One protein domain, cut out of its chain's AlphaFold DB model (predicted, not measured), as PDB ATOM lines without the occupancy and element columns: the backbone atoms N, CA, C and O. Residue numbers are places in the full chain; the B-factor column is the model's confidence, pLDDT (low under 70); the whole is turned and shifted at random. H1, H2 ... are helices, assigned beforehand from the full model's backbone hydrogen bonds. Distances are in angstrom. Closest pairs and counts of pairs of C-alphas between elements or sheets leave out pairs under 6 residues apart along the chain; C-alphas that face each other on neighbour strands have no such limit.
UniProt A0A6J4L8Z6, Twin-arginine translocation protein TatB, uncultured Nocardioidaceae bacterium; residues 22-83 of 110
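Overview. This is residues 22 to 83 of the 110 residues of the protein "Twin-arginine translocation protein TatB" of uncultured Nocardioidaceae bacterium (UniProt A0A6J4L8Z6). Look first for an open, flat V without a packed core: the long helix H1 makes one arm, and the short helices H2 and H3, one after the other, make the second. The corner lies where H1 gives way to H2. The printed part has 62 residues with three named helices, H1, H2, H3 in chain order, and no named strand: all helix. It is extended, with a radius of gyration of the C-alphas of 18.6 A and spans of 49 by 42 by 7 A.

Along the chain. Find C-alpha 24 at (239.646, 201.832, 85.468); from there H1, residues 24 to 54, runs 44.4 A. H2 is residues 56 to 65, and H3, residues 71 to 83, runs 18.0 A to C-alpha 83 at (226.811, 173.864, 123.787).

Arrangement. H1, with residues 50 to 51 alone, only just touches H2, only at the corner, with 3 pairs of C-alphas within 8 A; the closest are those of Ala 51 and Phe 58, 5.7 A. Their lines stand at a steep tilt of 54 degrees, opposite ways. H3 is apart from H1 and H2. In H1, H2 and H3 every O i to N i+4 pair is within hydrogen-bond range.

Size, cuts and confidence. The C-alphas farthest apart, Pro 22 and Asp 56, are 50.3 A apart. The printed part has no cut, and both links are tight. Look for pLDDT under 70 at residues 54, 56 to 69 and 71.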
ATOM      1  N   PRO A  22     239.544 205.882  89.247       91.50
ATOM      2  CA  PRO A  22     238.130 205.536  89.458       91.50
ATOM      3  C   PRO A  22     237.454 204.964  88.218       91.50
ATOM      4  O   PRO A  22     236.586 204.107  88.341       91.50
ATOM      5  N   ASP A  23     237.890 205.376  87.029       91.69
ATOM      6  CA  ASP A  23     237.316 204.904  85.770       91.69
ATOM      7  C   ASP A  23     237.822 203.507  85.381       91.69
ATOM      8  O   ASP A  23     237.132 202.757  84.694       91.69
ATOM      9  N   LYS A  24     239.022 203.115  85.836       91.88
ATOM     10  CA  LYS A  24     239.646 201.832  85.468       91.88
ATOM     11  C   LYS A  24     239.197 200.677  86.354       91.88
ATOM     12  O   LYS A  24     239.043 199.562  85.860       91.88
ATOM     13  N   LEU A  25     238.951 200.929  87.640       91.69
ATOM     14  CA  LEU A  25     238.446 199.923  88.578       91.69
ATOM     15  C   LEU A  25     237.175 199.189  88.096       91.69
ATOM     16  O   LEU A  25     237.189 197.954  88.090       91.69
ATOM     17  N   PRO A  26     236.092 199.869  87.663       91.06
ATOM     18  CA  PRO A  26     234.886 199.187  87.200       91.06
ATOM     19  C   PRO A  26     235.133 198.376  85.926       91.06
ATOM     20  O   PRO A  26     234.574 197.289  85.771       91.06
ATOM     21  N   ASP A  27     235.999 198.849  85.030       93.81
ATOM     22  CA  ASP A  27     236.349 198.117  83.814       93.81
ATOM     23  C   ASP A  27     237.162 196.852  84.111       93.81
ATOM     24  O   ASP A  27     236.902 195.805  83.510       93.81
ATOM     25  N   LEU A  28     238.102 196.908  85.058       93.25
ATOM     26  CA  LEU A  28     238.848 195.739  85.532       93.25
ATOM     27  C   LEU A  28     237.925 194.739  86.239       93.25
ATOM     28  O   LEU A  28     237.974 193.544  85.943       93.25
ATOM     29  N   ALA A  29     237.023 195.218  87.097       93.81
ATOM     30  CA  ALA A  29     236.035 194.374  87.764       93.81
ATOM     31  C   ALA A  29     235.118 193.663  86.754       93.81
ATOM     32  O   ALA A  29     234.877 192.462  86.867       93.81
ATOM     33  N   ARG A  30     234.653 194.368  85.712       95.88
ATOM     34  CA  ARG A  30     233.857 193.778  84.620       95.88
ATOM     35  C   ARG A  30     234.642 192.729  83.836       95.88
ATOM     36  O   ARG A  30     234.077 191.709  83.447       95.88
ATOM     37  N   GLN A  31     235.926 192.963  83.573       96.06
ATOM     38  CA  GLN A  31     236.793 191.984  82.908       96.06
ATOM     39  C   GLN A  31     236.981 190.727  83.760       96.06
ATOM     40  O   GLN A  31     236.733 189.629  83.266       96.06
ATOM     41  N   ALA A  32     237.304 190.888  85.044       96.94
ATOM     42  CA  ALA A  32     237.422 189.781  85.984       96.94
ATOM     43  C   ALA A  32     236.103 189.003  86.117       96.94
ATOM     44  O   ALA A  32     236.101 187.778  86.059       96.94
ATOM     45  N   ALA A  33     234.966 189.695  86.211       96.62
ATOM     46  CA  ALA A  33     233.652 189.061  86.283       96.62
ATOM     47  C   ALA A  33     233.331 188.238  85.027       96.62
ATOM     48  O   ALA A  33     232.827 187.119  85.134       96.62
ATOM     49  N   ARG A  34     233.646 188.760  83.834       97.19
ATOM     50  CA  ARG A  34     233.496 188.013  82.575       97.19
ATOM     51  C   ARG A  34     234.388 186.779  82.558       97.19
ATOM     52  O   ARG A  34     233.892 185.697  82.267       97.19
ATOM     53  N   PHE A  35     235.653 186.925  82.946       97.56
ATOM     54  CA  PHE A  35     236.590 185.810  83.042       97.56
ATOM     55  C   PHE A  35     236.090 184.726  84.004       97.56
ATOM     56  O   PHE A  35     236.013 183.560  83.629       97.56
ATOM     57  N   LEU A  36     235.659 185.110  85.208       97.31
ATOM     58  CA  LEU A  36     235.094 184.191  86.198       97.31
ATOM     59  C   LEU A  36     233.833 183.492  85.683       97.31
ATOM     60  O   LEU A  36     233.645 182.305  85.934       97.31
ATOM     61  N   ARG A  37     232.971 184.202  84.949       96.81
ATOM     62  CA  ARG A  37     231.766 183.616  84.355       96.81
ATOM     63  C   ARG A  37     232.114 182.586  83.286       96.81
ATOM     64  O   ARG A  37     231.535 181.504  83.296       96.81
ATOM     65  N   THR A  38     233.073 182.891  82.417       96.38
ATOM     66  CA  THR A  38     233.572 181.949  81.410       96.38
ATOM     67  C   THR A  38     234.237 180.741  82.063       96.38
ATOM     68  O   THR A  38     233.926 179.613  81.697       96.38
ATOM     69  N   ALA A  39     235.086 180.956  83.072       96.94
ATOM     70  CA  ALA A  39     235.721 179.881  83.826       96.94
ATOM     71  C   ALA A  39     234.675 178.975  84.489       96.94
ATOM     72  O   ALA A  39     234.730 177.759  84.334       96.94
ATOM     73  N   ARG A  40     233.662 179.555  85.146       95.56
ATOM     74  CA  ARG A  40     232.553 178.799  85.739       95.56
ATOM     75  C   ARG A  40     231.802 177.979  84.697       95.56
ATOM     76  O   ARG A  40     231.553 176.804  84.924       95.56
ATOM     77  N   GLN A  41     231.492 178.573  83.549       95.69
ATOM     78  CA  GLN A  41     230.791 177.882  82.472       95.69
ATOM     79  C   GLN A  41     231.626 176.738  81.882       95.69
ATOM     80  O   GLN A  41     231.090 175.671  81.606       95.69
ATOM     81  N   MET A  42     232.943 176.917  81.762       95.00
ATOM     82  CA  MET A  42     233.864 175.859  81.349       95.00
ATOM     83  C   MET A  42     233.919 174.720  82.376       95.00
ATOM     84  O   MET A  42     233.864 173.556  81.990       95.00
ATOM     85  N   MET A  43     233.960 175.038  83.675       94.12
ATOM     86  CA  MET A  43     233.897 174.039  84.747       94.12
ATOM     87  C   MET A  43     232.571 173.274  84.738       94.12
ATOM     88  O   MET A  43     232.570 172.064  84.936       94.12
ATOM     89  N   ASP A  44     231.447 173.959  84.524       91.62
ATOM     90  CA  ASP A  44     230.121 173.336  84.494       91.62
ATOM     91  C   ASP A  44     229.948 172.440  83.257       91.62
ATOM     92  O   ASP A  44     229.427 171.332  83.377       91.62
ATOM     93  N   ASN A  45     230.463 172.861  82.098       91.38
ATOM     94  CA  ASN A  45     230.496 172.034  80.891       91.38
ATOM     95  C   ASN A  45     231.369 170.790  81.087       91.38
ATOM     96  O   ASN A  45     230.899 169.685  80.846       91.38
ATOM     97  N   ALA A  46     232.590 170.959  81.608       88.38
ATOM     98  CA  ALA A  46     233.493 169.845  81.886       88.38
ATOM     99  C   ALA A  46     232.867 168.849  82.872       88.38
ATOM    100  O   ALA A  46     232.884 167.650  82.621       88.38
ATOM    101  N   LYS A  47     232.241 169.330  83.958       83.75
ATOM    102  CA  LYS A  47     231.467 168.479  84.878       83.75
ATOM    103  C   LYS A  47     230.337 167.740  84.163       83.75
ATOM    104  O   LYS A  47     230.089 166.586  84.485       83.75
ATOM    105  N   GLY A  48     229.646 168.396  83.231       84.88
ATOM    106  CA  GLY A  48     228.594 167.781  82.424       84.88
ATOM    107  C   GLY A  48     229.121 166.690  81.490       84.88
ATOM    108  O   GLY A  48     228.475 165.659  81.345       84.88
ATOM    109  N   ASP A  49     230.291 166.888  80.889       84.75
ATOM    110  CA  ASP A  49     230.958 165.891  80.042       84.75
ATOM    111  C   ASP A  49     231.443 164.696  80.873       84.75
ATOM    112  O   ASP A  49     231.098 163.558  80.565       84.75
ATOM    113  N   LEU A  50     232.102 164.957  82.007       80.81
ATOM    114  CA  LEU A  50     232.504 163.945  82.991       80.81
ATOM    115  C   LEU A  50     231.308 163.138  83.519       80.81
ATOM    116  O   LEU A  50     231.372 161.916  83.582       80.81
ATOM    117  N   ALA A  51     230.197 163.797  83.860       78.75
ATOM    118  CA  ALA A  51     228.983 163.125  84.321       78.75
ATOM    119  C   ALA A  51     228.321 162.277  83.220       78.75
ATOM    120  O   ALA A  51     227.712 161.253  83.515       78.75
ATOM    121  N   ARG A  52     228.439 162.687  81.949       79.19
ATOM    122  CA  ARG A  52     227.938 161.918  80.800       79.19
ATOM    123  C   ARG A  52     228.798 160.696  80.494       79.19
ATOM    124  O   ARG A  52     228.241 159.664  80.137       79.19
ATOM    125  N   GLU A  53     230.116 160.808  80.628       75.50
ATOM    126  CA  GLU A  53     231.053 159.712  80.350       75.50
ATOM    127  C   GLU A  53     231.181 158.713  81.509       75.50
ATOM    128  O   GLU A  53     231.369 157.526  81.258       75.50
ATOM    129  N   MET A  54     231.050 159.156  82.765       68.25
ATOM    130  CA  MET A  54     231.200 158.296  83.951       68.25
ATOM    131  C   MET A  54     229.878 157.751  84.522       68.25
ATOM    132  O   MET A  54     229.913 156.888  85.393       68.25
ATOM    133  N   GLY A  55     228.711 158.205  84.053       70.06
ATOM    134  CA  GLY A  55     227.413 157.678  84.504       70.06
ATOM    135  C   GLY A  55     227.176 157.810  86.022       70.06
ATOM    136  O   GLY A  55     227.416 158.873  86.600       70.06
ATOM    137  N   ASP A  56     226.688 156.737  86.665       61.47
ATOM    138  CA  ASP A  56     226.309 156.683  88.096       61.47
ATOM    139  C   ASP A  56     227.486 156.913  89.070       61.47
ATOM    140  O   ASP A  56     227.283 157.438  90.169       61.47
ATOM    141  N   ASP A  57     228.729 156.639  88.663       61.78
ATOM    142  CA  ASP A  57     229.906 156.773  89.536       61.78
ATOM    143  C   ASP A  57     230.196 158.241  89.922       61.78
ATOM    144  O   ASP A  57     230.699 158.532  91.010       61.78
ATOM    145  N   PHE A  58     229.822 159.216  89.080       63.59
ATOM    146  CA  PHE A  58     229.962 160.646  89.404       63.59
ATOM    147  C   PHE A  58     228.933 161.110  90.451       63.59
ATOM    148  O   PHE A  58     229.207 162.009  91.256       63.59
ATOM    149  N   ALA A  59     227.742 160.502  90.454       62.53
ATOM    150  CA  ALA A  59     226.711 160.775  91.449       62.53
ATOM    151  C   ALA A  59     227.140 160.269  92.834       62.53
ATOM    152  O   ALA A  59     226.958 160.988  93.823       62.53
ATOM    153  N   ASP A  60     227.795 159.108  92.893       61.59
ATOM    154  CA  ASP A  60     228.402 158.589  94.117       61.59
ATOM    155  C   ASP A  60     229.567 159.464  94.594       61.59
ATOM    156  O   ASP A  60     229.569 159.886  95.750       61.59
ATOM    157  N   LEU A  61     230.482 159.897  93.720       63.53
ATOM    158  CA  LEU A  61     231.562 160.827  94.102       63.53
ATOM    159  C   LEU A  61     231.043 162.167  94.657       63.53
ATOM    160  O   LEU A  61     231.590 162.705  95.626       63.53
ATOM    161  N   ARG A  62     229.958 162.704  94.081       62.84
ATOM    162  CA  ARG A  62     229.286 163.912  94.582       62.84
ATOM    163  C   ARG A  62     228.630 163.684  95.947       62.84
ATOM    164  O   ARG A  62     228.618 164.598  96.772       62.84
ATOM    165  N   ASN A  63     228.075 162.500  96.184       63.00
ATOM    166  CA  ASN A  63     227.435 162.146  97.449       63.00
ATOM    167  C   ASN A  63     228.448 161.832  98.559       63.00
ATOM    168  O   ASN A  63     228.181 162.185  99.707       63.00
ATOM    169  N   LEU A  64     229.595 161.237  98.221       59.12
ATOM    170  CA  LEU A  64     230.620 160.804  99.171       59.12
ATOM    171  C   LEU A  64     231.522 161.936  99.692       59.12
ATOM    172  O   LEU A  64     232.032 161.805 100.794       59.12
ATOM    173  N   ASN A  65     231.714 163.045  98.960       57.03
ATOM    174  CA  ASN A  65     232.689 164.081  99.358       57.03
ATOM    175  C   ASN A  65     232.130 165.499  99.591       57.03
ATOM    176  O   ASN A  65     232.877 166.352 100.054       57.03
ATOM    177  N   LEU A  66     230.865 165.819  99.276       55.81
ATOM    178  CA  LEU A  66     230.381 167.217  99.366       55.81
ATOM    179  C   LEU A  66     229.440 167.519 100.539       55.81
ATOM    180  O   LEU A  66     229.296 168.687 100.891       55.81
ATOM    181  N   ARG A  67     228.790 166.518 101.144       60.31
ATOM    182  CA  ARG A  67     227.903 166.754 102.302       60.31
ATOM    183  C   ARG A  67     228.689 167.068 103.571       60.31
ATOM    184  O   ARG A  67     228.318 167.975 104.299       60.31
ATOM    185  N   GLU A  68     229.814 166.393 103.771       59.03
ATOM    186  CA  GLU A  68     230.676 166.600 104.942       59.03
ATOM    187  C   GLU A  68     231.426 167.946 104.914       59.03
ATOM    188  O   GLU A  68     231.903 168.411 105.946       59.03
ATOM    189  N   LEU A  69     231.479 168.609 103.751       60.75
ATOM    190  CA  LEU A  69     232.098 169.923 103.549       60.75
ATOM    191  C   LEU A  69     231.096 171.091 103.543       60.75
ATOM    192  O   LEU A  69     231.461 172.202 103.151       60.75
ATOM    193  N   ASP A  70     229.843 170.891 103.970       70.38
ATOM    194  CA  ASP A  70     228.902 172.007 104.094       70.38
ATOM    195  C   ASP A  70     229.299 172.900 105.294       70.38
ATOM    196  O   ASP A  70     229.235 172.460 106.451       70.38
ATOM    197  N   PRO A  71     229.695 174.171 105.070       64.56
ATOM    198  CA  PRO A  71     230.144 175.063 106.138       64.56
ATOM    199  C   PRO A  71     229.066 175.288 107.201       64.56
ATOM    200  O   PRO A  71     229.385 175.552 108.360       64.56
ATOM    201  N   ARG A  72     227.783 175.154 106.840       75.25
ATOM    202  CA  ARG A  72     226.681 175.259 107.802       75.25
ATOM    203  C   ARG A  72     226.655 174.077 108.752       75.25
ATOM    204  O   ARG A  72     226.375 174.261 109.934       75.25
ATOM    205  N   GLU A  73     226.942 172.882 108.249       76.44
ATOM    206  CA  GLU A  73     226.977 171.680 109.069       76.44
ATOM    207  C   GLU A  73     228.209 171.673 109.976       76.44
ATOM    208  O   GLU A  73     228.082 171.370 111.157       76.44
ATOM    209  N   PHE A  74     229.362 172.121 109.468       74.12
ATOM    210  CA  PHE A  74     230.577 172.318 110.262       74.12
ATOM    211  C   PHE A  74     230.365 173.315 111.410       74.12
ATOM    212  O   PHE A  74     230.668 173.014 112.563       74.12
ATOM    213  N   VAL A  75     229.797 174.492 111.128       79.12
ATOM    214  CA  VAL A  75     229.485 175.483 112.171       79.12
ATOM    215  C   VAL A  75     228.458 174.925 113.150       79.12
ATOM    216  O   VAL A  75     228.646 175.047 114.354       79.12
ATOM    217  N   ARG A  76     227.403 174.263 112.663       84.06
ATOM    218  CA  ARG A  76     226.389 173.644 113.523       84.06
ATOM    219  C   ARG A  76     226.994 172.587 114.442       84.06
ATOM    220  O   ARG A  76     226.661 172.600 115.616       84.06
ATOM    221  N   ARG A  77     227.869 171.708 113.945       79.81
ATOM    222  CA  ARG A  77     228.557 170.694 114.760       79.81
ATOM    223  C   ARG A  77     229.436 171.347 115.822       79.81
ATOM    224  O   ARG A  77     229.250 171.054 116.988       79.81
ATOM    225  N   ASN A  78     230.270 172.318 115.450       81.25
ATOM    226  CA  ASN A  78     231.116 173.033 116.413       81.25
ATOM    227  C   ASN A  78     230.314 173.829 117.458       81.25
ATOM    228  O   ASN A  78     230.707 173.897 118.616       81.25
ATOM    229  N   VAL A  79     229.188 174.437 117.068       83.12
ATOM    230  CA  VAL A  79     228.302 175.161 117.995       83.12
ATOM    231  C   VAL A  79     227.576 174.187 118.919       83.12
ATOM    232  O   VAL A  79     227.506 174.429 120.116       83.12
ATOM    233  N   VAL A  80     227.054 173.081 118.385       85.12
ATOM    234  CA  VAL A  80     226.385 172.034 119.169       85.12
ATOM    235  C   VAL A  80     227.367 171.370 120.135       85.12
ATOM    236  O   VAL A  80     227.018 171.194 121.295       85.12
ATOM    237  N   ASP A  81     228.596 171.079 119.709       80.38
ATOM    238  CA  ASP A  81     229.658 170.564 120.578       80.38
ATOM    239  C   ASP A  81     230.048 171.582 121.650       80.38
ATOM    240  O   ASP A  81     230.193 171.207 122.803       80.38
ATOM    241  N   ALA A  82     230.136 172.876 121.327       74.12
ATOM    242  CA  ALA A  82     230.392 173.917 122.325       74.12
ATOM    243  C   ALA A  82     229.234 174.095 123.328       74.12
ATOM    244  O   ALA A  82     229.466 174.489 124.466       74.12
ATOM    245  N   MET A  83     227.992 173.821 122.915       75.56
ATOM    246  CA  MET A  83     226.811 173.864 123.787       75.56
ATOM    247  C   MET A  83     226.655 172.600 124.641       75.56
ATOM    248  O   MET A  83     226.137 172.685 125.751       75.56
TER     249      MET A  83